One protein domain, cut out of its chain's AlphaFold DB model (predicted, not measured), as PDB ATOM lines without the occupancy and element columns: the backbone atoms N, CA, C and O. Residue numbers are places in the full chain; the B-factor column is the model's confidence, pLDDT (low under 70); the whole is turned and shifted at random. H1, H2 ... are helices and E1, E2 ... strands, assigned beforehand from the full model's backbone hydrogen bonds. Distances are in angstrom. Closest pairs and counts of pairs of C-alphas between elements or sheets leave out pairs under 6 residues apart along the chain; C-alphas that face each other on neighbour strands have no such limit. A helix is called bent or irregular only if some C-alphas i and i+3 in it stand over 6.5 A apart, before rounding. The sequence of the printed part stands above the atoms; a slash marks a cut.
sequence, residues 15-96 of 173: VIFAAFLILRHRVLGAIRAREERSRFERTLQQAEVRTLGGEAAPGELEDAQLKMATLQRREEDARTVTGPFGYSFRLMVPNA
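AT A GLANCE: This is residues 15 to 96 of the 173 residues of an uncharacterized protein of Tribonema minus (UniProt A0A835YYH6). A long helical hairpin makes the body: H1 and H2 lie side by side and run opposite ways, and H1, much the longer, sticks out at one end with residues 15 to 22. At the end of H2 a small hairpin of two short strands, E1 and E2, is joined on, and residues 91 to 96 make a tail with no named element. The printed part has 82 residues, with two named helices and two named strands in the order H1, H2, E1, E2; the sheet, E1 - E2, is antiparallel and the class is mostly helix. The whole is loose, with a radius of gyration of the C-alphas of 17.0 A, and is a rod spanning 58 by 26 by 16 A.

IN THESE COORDINATES: Start at the sheet: E1 is residues 80 to 82, and E2 is residues 88 to 90, with C-alpha 90 at (-46.596, 45.332, 2.984). Go back along the chain from E1 and you find H2, residues 60 to 79, 28.7 A from first to last C-alpha, beginning at C-alpha 60 at (-54.833, 23.930, -20.324). Then find C-alpha 15 at (-52.605, 43.131, 24.223); from there H1, residues 15 to 52, runs 55.4 A to C-alpha 52 at (-45.113, 24.235, -27.282). H1 is neither bent nor irregular, but only just: C-alphas 39 and 42 are 6.1 A apart.

HOW THE PARTS SIT: Look first at E1 and E2, a hairpin of antiparallel neighbours with 156 degrees between their directions. The C-alphas of Val 81 and Phe 89 face each other at 5.1 A; N 81 and O 89 are within hydrogen-bond range at 2.8 A, as are N 89 and O 81 at 2.8 A. Moving outward, the closest C-alphas of H2 and E2 are those of Arg 79 and Arg 90, 5.5 A apart. H1 and H2 form a helical hairpin and touch, with 30 pairs of C-alphas within 8 A; the closest are those of Ala 30 and Ala 78, 4.8 A apart. Their lines stand at a shallow tilt of 17 degrees, opposite ways. H1 and E1 are apart, only just, at 8.0 A, and H1 and E2 are apart. Each O i to N i+4 pair of H2 is within hydrogen-bond range, and 32 of 34 are in H1.

THE WHOLE: The C-alphas of Val 15 and Gly 54, the two farthest apart, are 58.2 A from each other. The printed part has no cut. The links from H2 to E1 and from E1 to E2 are tight, and the link of 7 residues from H1 to H2 is short. The mean pLDDT of the printed part is 81.3; look for values under 70 at residues 83 to 88 and 91 to 96 of this predicted model.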
ATOM      1  N   VAL A  15     -52.431  42.369  25.471       73.81
ATOM      2  CA  VAL A  15     -52.605  43.131  24.223       73.81
ATOM      3  C   VAL A  15     -51.410  42.944  23.284       73.81
ATOM      4  O   VAL A  15     -51.598  42.651  22.101       73.81
ATOM      5  N   ILE A  16     -50.182  43.051  23.800       76.81
ATOM      6  CA  ILE A  16     -48.957  42.846  23.008       76.81
ATOM      7  C   ILE A  16     -48.892  41.405  22.492       76.81
ATOM      8  O   ILE A  16     -48.592  41.172  21.319       76.81
ATOM      9  N   PHE A  17     -49.222  40.430  23.340       72.75
ATOM     10  CA  PHE A  17     -49.235  39.020  22.972       72.75
ATOM     11  C   PHE A  17     -50.276  38.723  21.885       72.75
ATOM     12  O   PHE A  17     -49.967  38.044  20.904       72.75
ATOM     13  N   ALA A  18     -51.483  39.283  21.997       70.19
ATOM     14  CA  ALA A  18     -52.516  39.162  20.972       70.19
ATOM     15  C   ALA A  18     -52.067  39.776  19.636       70.19
ATOM     16  O   ALA A  18     -52.201  39.139  18.589       70.19
ATOM     17  N   ALA A  19     -51.464  40.969  19.664       75.69
ATOM     18  CA  ALA A  19     -50.908  41.604  18.471       75.69
ATOM     19  C   ALA A  19     -49.816  40.736  17.822       75.69
ATOM     20  O   ALA A  19     -49.820  40.537  16.605       75.69
ATOM     21  N   PHE A  20     -48.927  40.150  18.628       79.12
ATOM     22  CA  PHE A  20     -47.889  39.243  18.150       79.12
ATOM     23  C   PHE A  20     -48.470  37.979  17.503       79.12
ATOM     24  O   PHE A  20     -48.015  37.572  16.433       79.12
ATOM     25  N   LEU A  21     -49.502  37.370  18.098       76.38
ATOM     26  CA  LEU A  21     -50.174  36.201  17.523       76.38
ATOM     27  C   LEU A  21     -50.822  36.512  16.170       76.38
ATOM     28  O   LEU A  21     -50.686  35.719  15.235       76.38
ATOM     29  N   ILE A  22     -51.470  37.672  16.042       75.56
ATOM     30  CA  ILE A  22     -52.054  38.129  14.773       75.56
ATOM     31  C   ILE A  22     -50.956  38.295  13.718       75.56
ATOM     32  O   ILE A  22     -51.093  37.794  12.597       75.56
ATOM     33  N   LEU A  23     -49.843  38.941  14.081       77.25
ATOM     34  CA  LEU A  23     -48.709  39.145  13.181       77.25
ATOM     35  C   LEU A  23     -48.107  37.807  12.734       77.25
ATOM     36  O   LEU A  23     -47.909  37.576  11.542       77.25
ATOM     37  N   ARG A  24     -47.891  36.886  13.680       78.94
ATOM     38  CA  ARG A  24     -47.375  35.540  13.413       78.94
ATOM     39  C   ARG A  24     -48.294  34.767  12.472       78.94
ATOM     40  O   ARG A  24     -47.807  34.131  11.539       78.94
ATOM     41  N   HIS A  25     -49.606  34.823  12.691       78.81
ATOM     42  CA  HIS A  25     -50.576  34.144  11.837       78.81
ATOM     43  C   HIS A  25     -50.546  34.686  10.401       78.81
ATOM     44  O   HIS A  25     -50.526  33.905   9.448       78.81
ATOM     45  N   ARG A  26     -50.453  36.012  10.237       76.44
ATOM     46  CA  ARG A  26     -50.320  36.663   8.924       76.44
ATOM     47  C   ARG A  26     -49.031  36.272   8.209       76.44
ATOM     48  O   ARG A  26     -49.079  35.906   7.038       76.44
ATOM     49  N   VAL A  27     -47.900  36.273   8.915       78.62
ATOM     50  CA  VAL A  27     -46.603  35.856   8.355       78.62
ATOM     51  C   VAL A  27     -46.649  34.400   7.892       78.62
ATOM     52  O   VAL A  27     -46.247  34.107   6.769       78.62
ATOM     53  N   LEU A  28     -47.197  33.491   8.704       79.50
ATOM     54  CA  LEU A  28     -47.357  32.085   8.316       79.50
ATOM     55  C   LEU A  28     -48.280  31.922   7.101       79.50
ATOM     56  O   LEU A  28     -47.988  31.112   6.222       79.50
ATOM     57  N   GLY A  29     -49.362  32.701   7.021       78.81
ATOM     58  CA  GLY A  29     -50.244  32.731   5.851       78.81
ATOM     59  C   GLY A  29     -49.519  33.180   4.581       78.81
ATOM     60  O   GLY A  29     -49.631  32.523   3.548       78.81
ATOM     61  N   ALA A  30     -48.711  34.238   4.668       76.81
ATOM     62  CA  ALA A  30     -47.920  34.734   3.544       76.81
ATOM     63  C   ALA A  30     -46.851  33.727   3.082       76.81
ATOM     64  O   ALA A  30     -46.645  33.561   1.879       76.81
ATOM     65  N   ILE A  31     -46.206  33.017   4.016       79.81
ATOM     66  CA  ILE A  31     -45.254  31.940   3.698       79.81
ATOM     67  C   ILE A  31     -45.964  30.801   2.955       79.81
ATOM     68  O   ILE A  31     -45.490  30.378   1.904       79.81
ATOM     69  N   ARG A  32     -47.127  30.349   3.443       84.88
ATOM     70  CA  ARG A  32     -47.906  29.281   2.792       84.88
ATOM     71  C   ARG A  32     -48.364  29.670   1.387       84.88
ATOM     72  O   ARG A  32     -48.163  28.893   0.462       84.88
ATOM     73  N   ALA A  33     -48.908  30.874   1.211       84.56
ATOM     74  CA  ALA A  33     -49.338  31.363  -0.101       84.56
ATOM     75  C   ALA A  33     -48.169  31.424  -1.101       84.56
ATOM     76  O   ALA A  33     -48.302  31.036  -2.262       84.56
ATOM     77  N   ARG A  34     -46.989  31.845  -0.634       83.19
ATOM     78  CA  ARG A  34     -45.764  31.841  -1.435       83.19
ATOM     79  C   ARG A  34     -45.316  30.426  -1.808       83.19
ATOM     80  O   ARG A  34     -44.925  30.200  -2.952       83.19
ATOM     81  N   GLU A  35     -45.333  29.489  -0.862       85.25
ATOM     82  CA  GLU A  35     -44.997  28.088  -1.135       85.25
ATOM     83  C   GLU A  35     -45.951  27.472  -2.157       85.25
ATOM     84  O   GLU A  35     -45.495  26.807  -3.082       85.25
ATOM     85  N   GLU A  36     -47.256  27.718  -2.032       87.38
ATOM     86  CA  GLU A  36     -48.255  27.265  -3.003       87.38
ATOM     87  C   GLU A  36     -47.969  27.820  -4.400       87.38
ATOM     88  O   GLU A  36     -47.934  27.051  -5.363       87.38
ATOM     89  N   ARG A  37     -47.673  29.123  -4.509       89.25
ATOM     90  CA  ARG A  37     -47.275  29.748  -5.777       89.25
ATOM     91  C   ARG A  37     -46.022  29.091  -6.360       89.25
ATOM     92  O   ARG A  37     -46.011  28.724  -7.528       89.25
ATOM     93  N   SER A  38     -44.979  28.910  -5.550       87.00
ATOM     94  CA  SER A  38     -43.711  28.322  -6.000       87.00
ATOM     95  C   SER A  38     -43.853  26.853  -6.415       87.00
ATOM     96  O   SER A  38     -43.220  26.415  -7.374       87.00
ATOM     97  N   ARG A  39     -44.709  26.080  -5.735       88.81
ATOM     98  CA  ARG A  39     -45.027  24.703  -6.142       88.81
ATOM     99  C   ARG A  39     -45.765  24.683  -7.478       88.81
ATOM    100  O   ARG A  39     -45.464  23.835  -8.314       88.81
ATOM    101  N   PHE A  40     -46.689  25.619  -7.681       91.75
ATOM    102  CA  PHE A  40     -47.479  25.713  -8.904       91.75
ATOM    103  C   PHE A  40     -46.684  26.244 -10.108       91.75
ATOM    104  O   PHE A  40     -46.978  25.889 -11.244       91.75
ATOM    105  N   GLU A  41     -45.625  27.020  -9.875       90.94
ATOM    106  CA  GLU A  41     -44.737  27.547 -10.921       90.94
ATOM    107  C   GLU A  41     -44.125  26.436 -11.791       90.94
ATOM    108  O   GLU A  41     -44.056  26.560 -13.011       90.94
ATOM    109  N   ARG A  42     -43.774  25.289 -11.191       89.25
ATOM    110  CA  ARG A  42     -43.300  24.116 -11.947       89.25
ATOM    111  C   ARG A  42     -44.392  23.516 -12.831       89.25
ATOM    112  O   ARG A  42     -44.100  23.043 -13.923       89.25
ATOM    113  N   THR A  43     -45.637  23.520 -12.360       88.69
ATOM    114  CA  THR A  43     -46.790  23.037 -13.130       88.69
ATOM    115  C   THR A  43     -47.079  23.957 -14.313       88.69
ATOM    116  O   THR A  43     -47.324  23.459 -15.405       88.69
ATOM    117  N   LEU A  44     -46.972  25.278 -14.124       91.06
ATOM    118  CA  LEU A  44     -47.086  26.258 -15.207       91.06
ATOM    119  C   LEU A  44     -46.010  26.024 -16.279       91.06
ATOM    120  O   LEU A  44     -46.336  25.908 -17.454       91.06
ATOM    121  N   GLN A  45     -44.748  25.861 -15.869       90.38
ATOM    122  CA  GLN A  45     -43.645  25.574 -16.793       90.38
ATOM    123  C   GLN A  45     -43.870  24.271 -17.574       90.38
ATOM    124  O   GLN A  45     -43.618  24.211 -18.774       90.38
ATOM    125  N   GLN A  46     -44.374  23.220 -16.920       90.94
ATOM    126  CA  GLN A  46     -44.715  21.967 -17.601       90.94
ATOM    127  C   GLN A  46     -45.857  22.145 -18.610       90.94
ATOM    128  O   GLN A  46     -45.788  21.578 -19.700       90.94
ATOM    129  N   ALA A  47     -46.880  22.936 -18.275       89.62
ATOM    130  CA  ALA A  47     -47.983  23.243 -19.183       89.62
ATOM    131  C   ALA A  47     -47.508  24.051 -20.406       89.62
ATOM    132  O   ALA A  47     -47.892  23.738 -21.532       89.62
ATOM    133  N   GLU A  48     -46.617  25.030 -20.217       89.44
ATOM    134  CA  GLU A  48     -45.990  25.782 -21.316       89.44
ATOM    135  C   GLU A  48     -45.207  24.861 -22.255       89.44
ATOM    136  O   GLU A  48     -45.416  24.894 -23.467       89.44
ATOM    137  N   VAL A  49     -44.365  23.978 -21.706       93.56
ATOM    138  CA  VAL A  49     -43.586  23.015 -22.502       93.56
ATOM    139  C   VAL A  49     -44.499  22.079 -23.303       93.56
ATOM    140  O   VAL A  49     -44.252  21.865 -24.489       93.56
ATOM    141  N   ARG A  50     -45.581  21.562 -22.706       90.62
ATOM    142  CA  ARG A  50     -46.558  20.709 -23.414       90.62
ATOM    143  C   ARG A  50     -47.310  21.454 -24.509       90.62
ATOM    144  O   ARG A  50     -47.573  20.883 -25.564       90.62
ATOM    145  N   THR A  51     -47.634  22.724 -24.276       91.94
ATOM    146  CA  THR A  51     -48.314  23.567 -25.269       91.94
ATOM    147  C   THR A  51     -47.404  23.813 -26.468       91.94
ATOM    148  O   THR A  51     -47.839  23.668 -27.606       91.94
ATOM    149  N   LEU A  52     -46.120  24.095 -26.226       91.50
ATOM    150  CA  LEU A  52     -45.113  24.235 -27.282       91.50
ATOM    151  C   LEU A  52     -44.876  22.925 -28.046       91.50
ATOM    152  O   LEU A  52     -44.605  22.959 -29.244       91.50
ATOM    153  N   GLY A  53     -45.004  21.780 -27.371       92.75
ATOM    154  CA  GLY A  53     -44.945  20.453 -27.986       92.75
ATOM    155  C   GLY A  53     -46.211  20.045 -28.753       92.75
ATOM    156  O   GLY A  53     -46.199  19.011 -29.411       92.75
ATOM    157  N   GLY A  54     -47.297  20.823 -28.675       91.44
ATOM    158  CA  GLY A  54     -48.593  20.472 -29.270       91.44
ATOM    159  C   GLY A  54     -49.324  19.318 -28.568       91.44
ATOM    160  O   GLY A  54     -50.301  18.804 -29.102       91.44
ATOM    161  N   GLU A  55     -48.860  18.906 -27.385       89.88
ATOM    162  CA  GLU A  55     -49.433  17.810 -26.589       89.88
ATOM    163  C   GLU A  55     -50.476  18.299 -25.571       89.88
ATOM    164  O   GLU A  55     -51.181  17.489 -24.970       89.88
ATOM    165  N   ALA A  56     -50.563  19.614 -25.344       86.81
ATOM    166  CA  ALA A  56     -51.494  20.195 -24.380       86.81
ATOM    167  C   ALA A  56     -52.933  20.227 -24.907       86.81
ATOM    168  O   ALA A  56     -53.185  20.476 -26.090       86.81
ATOM    169  N   ALA A  57     -53.888  20.046 -23.994       90.19
ATOM    170  CA  ALA A  57     -55.292  20.253 -24.315       90.19
ATOM    171  C   ALA A  57     -55.572  21.750 -24.576       90.19
ATOM    172  O   ALA A  57     -54.963  22.617 -23.937       90.19
ATOM    173  N   PRO A  58     -56.510  22.088 -25.481       85.62
ATOM    174  CA  PRO A  58     -56.915  23.476 -25.684       85.62
ATOM    175  C   PRO A  58     -57.449  24.062 -24.368       85.62
ATOM    176  O   PRO A  58     -58.342  23.488 -23.752       85.62
ATOM    177  N   GLY A  59     -56.874  25.189 -23.936       88.62
ATOM    178  CA  GLY A  59     -57.228  25.877 -22.687       88.62
ATOM    179  C   GLY A  59     -56.420  25.464 -21.447       88.62
ATOM    180  O   GLY A  59     -56.454  26.180 -20.453       88.62
ATOM    181  N   GLU A  60     -55.619  24.389 -21.491       89.88
ATOM    182  CA  GLU A  60     -54.833  23.930 -20.324       89.88
ATOM    183  C   GLU A  60     -53.841  25.002 -19.836       89.88
ATOM    184  O   GLU A  60     -53.680  25.222 -18.632       89.88
ATOM    185  N   LEU A  61     -53.207  25.713 -20.773       89.31
ATOM    186  CA  LEU A  61     -52.302  26.816 -20.458       89.31
ATOM    187  C   LEU A  61     -53.047  28.030 -19.884       89.31
ATOM    188  O   LEU A  61     -52.564  28.635 -18.929       89.31
ATOM    189  N   GLU A  62     -54.214  28.375 -20.430       91.56
ATOM    190  CA  GLU A  62     -55.026  29.503 -19.948       91.56
ATOM    191  C   GLU A  62     -55.540  29.244 -18.527       91.56
ATOM    192  O   GLU A  62     -55.418  30.112 -17.660       91.56
ATOM    193  N   ASP A  63     -56.008  28.027 -18.241       92.25
ATOM    194  CA  ASP A  63     -56.426  27.611 -16.901       92.25
ATOM    195  C   ASP A  63     -55.260  27.656 -15.905       92.25
ATOM    196  O   ASP A  63     -55.403  28.128 -14.769       92.25
ATOM    197  N   ALA A  64     -54.075  27.201 -16.326       89.81
ATOM    198  CA  ALA A  64     -52.872  27.271 -15.508       89.81
ATOM    199  C   ALA A  64     -52.454  28.728 -15.237       89.81
ATOM    200  O   ALA A  64     -52.157  29.080 -14.092       89.81
ATOM    201  N   GLN A  65     -52.495  29.604 -16.241       91.38
ATOM    202  CA  GLN A  65     -52.203  31.031 -16.081       91.38
ATOM    203  C   GLN A  65     -53.210  31.721 -15.156       91.38
ATOM    204  O   GLN A  65     -52.813  32.462 -14.251       91.38
ATOM    205  N   LEU A  66     -54.503  31.434 -15.313       93.50
ATOM    206  CA  LEU A  66     -55.557  31.984 -14.464       93.50
ATOM    207  C   LEU A  66     -55.365  31.542 -13.011       93.50
ATOM    208  O   LEU A  66     -55.418  32.360 -12.088       93.50
ATOM    209  N   LYS A  67     -55.036  30.268 -12.791       91.12
ATOM    210  CA  LYS A  67     -54.714  29.751 -11.460       91.12
ATOM    211  C   LYS A  67     -53.469  30.417 -10.870       91.12
ATOM    212  O   LYS A  67     -53.509  30.828  -9.709       91.12
ATOM    213  N   MET A  68     -52.407  30.616 -11.650       91.00
ATOM    214  CA  MET A  68     -51.211  31.338 -11.199       91.00
ATOM    215  C   MET A  68     -51.537  32.784 -10.794       91.00
ATOM    216  O   MET A  68     -51.113  33.231  -9.726       91.00
ATOM    217  N   ALA A  69     -52.368  33.485 -11.570       90.94
ATOM    218  CA  ALA A  69     -52.825  34.833 -11.239       90.94
ATOM    219  C   ALA A  69     -53.626  34.868  -9.924       90.94
ATOM    220  O   ALA A  69     -53.430  35.768  -9.101       90.94
ATOM    221  N   THR A  70     -54.487  33.873  -9.667       91.31
ATOM    222  CA  THR A  70     -55.200  33.783  -8.379       91.31
ATOM    223  C   THR A  70     -54.261  33.531  -7.198       91.31
ATOM    224  O   THR A  70     -54.450  34.127  -6.137       91.31
ATOM    225  N   LEU A  71     -53.229  32.699  -7.370       89.12
ATOM    226  CA  LEU A  71     -52.229  32.438  -6.330       89.12
ATOM    227  C   LEU A  71     -51.374  33.677  -6.049       89.12
ATOM    228  O   LEU A  71     -51.092  33.974  -4.889       89.12
ATOM    229  N   GLN A  72     -51.023  34.436  -7.087       88.50
ATOM    230  CA  GLN A  72     -50.295  35.692  -6.941       88.50
ATOM    231  C   GLN A  72     -51.113  36.736  -6.172       88.50
ATOM    232  O   GLN A  72     -50.592  37.335  -5.234       88.50
ATOM    233  N   ARG A  73     -52.407  36.893  -6.489       87.88
ATOM    234  CA  ARG A  73     -53.299  37.771  -5.714       87.88
ATOM    235  C   ARG A  73     -53.402  37.336  -4.255       87.88
ATOM    236  O   ARG A  73     -53.241  38.162  -3.369       87.88
ATOM    237  N   ARG A  74     -53.575  36.035  -3.986       85.00
ATOM    238  CA  ARG A  74     -53.612  35.509  -2.607       85.00
ATOM    239  C   ARG A  74     -52.326  35.789  -1.835       85.00
ATOM    240  O   ARG A  74     -52.379  36.073  -0.641       85.00
ATOM    241  N   GLU A  75     -51.175  35.700  -2.491       83.94
ATOM    242  CA  GLU A  75     -49.898  36.049  -1.877       83.94
ATOM    243  C   GLU A  75     -49.803  37.553  -1.581       83.94
ATOM    244  O   GLU A  75     -49.361  37.938  -0.498       83.94
ATOM    245  N   GLU A  76     -50.219  38.406  -2.516       82.25
ATOM    246  CA  GLU A  76     -50.248  39.861  -2.333       82.25
ATOM    247  C   GLU A  76     -51.202  40.278  -1.207       82.25
ATOM    248  O   GLU A  76     -50.811  41.066  -0.341       82.25
ATOM    249  N   ASP A  77     -52.387  39.676  -1.141       82.31
ATOM    250  CA  ASP A  77     -53.365  39.885  -0.072       82.31
ATOM    251  C   ASP A  77     -52.828  39.408   1.282       82.31
ATOM    252  O   ASP A  77     -52.986  40.081   2.300       82.31
ATOM    253  N   ALA A  78     -52.136  38.265   1.320       79.38
ATOM    254  CA  ALA A  78     -51.533  37.751   2.548       79.38
ATOM    255  C   ALA A  78     -50.359  38.616   3.038       79.38
ATOM    256  O   ALA A  78     -50.137  38.736   4.245       79.38
ATOM    257  N   ARG A  79     -49.615  39.235   2.113       76.75
ATOM    258  CA  ARG A  79     -48.527  40.178   2.418       76.75
ATOM    259  C   ARG A  79     -49.040  41.557   2.823       76.75
ATOM    260  O   ARG A  79     -48.287  42.303   3.443       76.75
ATOM    261  N   THR A  80     -50.274  41.906   2.479       78.88
ATOM    262  CA  THR A  80     -50.835  43.232   2.741       78.88
ATOM    263  C   THR A  80     -51.655  43.211   4.025       78.88
ATOM    264  O   THR A  80     -52.714  42.596   4.120       78.88
ATOM    265  N   VAL A  81     -51.165  43.902   5.050       71.06
ATOM    266  CA  VAL A  81     -51.892  44.109   6.302       71.06
ATOM    267  C   VAL A  81     -52.530  45.486   6.252       71.06
ATOM    268  O   VAL A  81     -51.836  46.499   6.318       71.06
ATOM    269  N   THR A  82     -53.856  45.527   6.149       71.88
ATOM    270  CA  THR A  82     -54.610  46.776   6.289       71.88
ATOM    271  C   THR A  82     -54.801  47.052   7.774       71.88
ATOM    272  O   THR A  82     -55.474  46.298   8.476       71.88
ATOM    273  N   GLY A  83     -54.137  48.090   8.263       63.03
ATOM    274  CA  GLY A  83     -54.260  48.586   9.620       63.03
ATOM    275  C   GLY A  83     -55.543  49.395   9.832       63.03
ATOM    276  O   GLY A  83     -56.226  49.774   8.873       63.03
ATOM    277  N   PRO A  84     -55.871  49.699  11.100       48.84
ATOM    278  CA  PRO A  84     -56.911  50.671  11.405       48.84
ATOM    279  C   PRO A  84     -56.554  52.013  10.741       48.84
ATOM    280  O   PRO A  84     -55.377  52.348  10.619       48.84
ATOM    281  N   PHE A  85     -57.562  52.761  10.283       64.56
ATOM    282  CA  PHE A  85     -57.422  54.029   9.539       64.56
ATOM    283  C   PHE A  85     -56.965  53.922   8.071       64.56
ATOM    284  O   PHE A  85     -56.623  54.931   7.463       64.56
ATOM    285  N   GLY A  86     -56.998  52.727   7.468       67.62
ATOM    286  CA  GLY A  86     -56.769  52.557   6.025       67.62
ATOM    287  C   GLY A  86     -55.297  52.521   5.604       67.62
ATOM    288  O   GLY A  86     -55.000  52.521   4.412       67.62
ATOM    289  N   TYR A  87     -54.365  52.451   6.557       66.94
ATOM    290  CA  TYR A  87     -52.947  52.257   6.257       66.94
ATOM    291  C   TYR A  87     -52.679  50.815   5.823       66.94
ATOM    292  O   TYR A  87     -52.976  49.882   6.561       66.94
ATOM    293  N   SER A  88     -52.074  50.613   4.655       68.75
ATOM    294  CA  SER A  88     -51.646  49.291   4.187       68.75
ATOM    295  C   SER A  88     -50.148  49.091   4.420       68.75
ATOM    296  O   SER A  88     -49.323  49.806   3.848       68.75
ATOM    297  N   PHE A  89     -49.784  48.092   5.218       70.12
ATOM    298  CA  PHE A  89     -48.401  47.669   5.413       70.12
ATOM    299  C   PHE A  89     -48.118  46.438   4.560       70.12
ATOM    300  O   PHE A  89     -48.813  45.427   4.669       70.12
ATOM    301  N   ARG A  90     -47.074  46.498   3.730       70.06
ATOM    302  CA  ARG A  90     -46.596  45.332   2.984       70.06
ATOM    303  C   ARG A  90     -45.531  44.612   3.801       70.06
ATOM    304  O   ARG A  90     -44.459  45.157   4.050       70.06
ATOM    305  N   LEU A  91     -45.811  43.376   4.191       66.81
ATOM    306  CA  LEU A  91     -44.842  42.502   4.836       66.81
ATOM    307  C   LEU A  91     -43.798  42.065   3.801       66.81
ATOM    308  O   LEU A  91     -44.107  41.353   2.841       66.81
ATOM    309  N   MET A  92     -42.546  42.479   3.999       68.06
ATOM    310  CA  MET A  92     -41.410  41.885   3.297       68.06
ATOM    311  C   MET A  92     -41.122  40.521   3.922       68.06
ATOM    312  O   MET A  92     -40.458  40.422   4.948       68.06
ATOM    313  N   VAL A  93     -41.652  39.460   3.313       64.69
ATOM    314  CA  VAL A  93     -41.275  38.088   3.668       64.69
ATOM    315  C   VAL A  93     -39.909  37.812   3.030       64.69
ATOM    316  O   VAL A  93     -39.822  37.881   1.797       64.69
ATOM    317  N   PRO A  94     -38.854  37.516   3.815       60.16
ATOM    318  CA  PRO A  94     -37.544  37.172   3.275       60.16
ATOM    319  C   PRO A  94     -37.667  36.059   2.236       60.16
ATOM    320  O   PRO A  94     -38.524  35.176   2.345       60.16
ATOM    321  N   ASN A  95     -36.826  36.097   1.204       55.75
ATOM    322  CA  ASN A  95     -36.699  34.953   0.314       55.75
ATOM    323  C   ASN A  95     -36.245  33.748   1.133       55.75
ATOM    324  O   ASN A  95     -35.250  33.837   1.845       55.75
ATOM    325  N   ALA A  96     -37.011  32.651   1.071       55.09
ATOM    326  CA  ALA A  96     -36.545  31.388   1.622       55.09
ATOM    327  C   ALA A  96     -35.176  31.103   0.988       55.09
ATOM    328  O   ALA A  96     -35.052  31.296  -0.228       55.09
TER     329      ALA A  96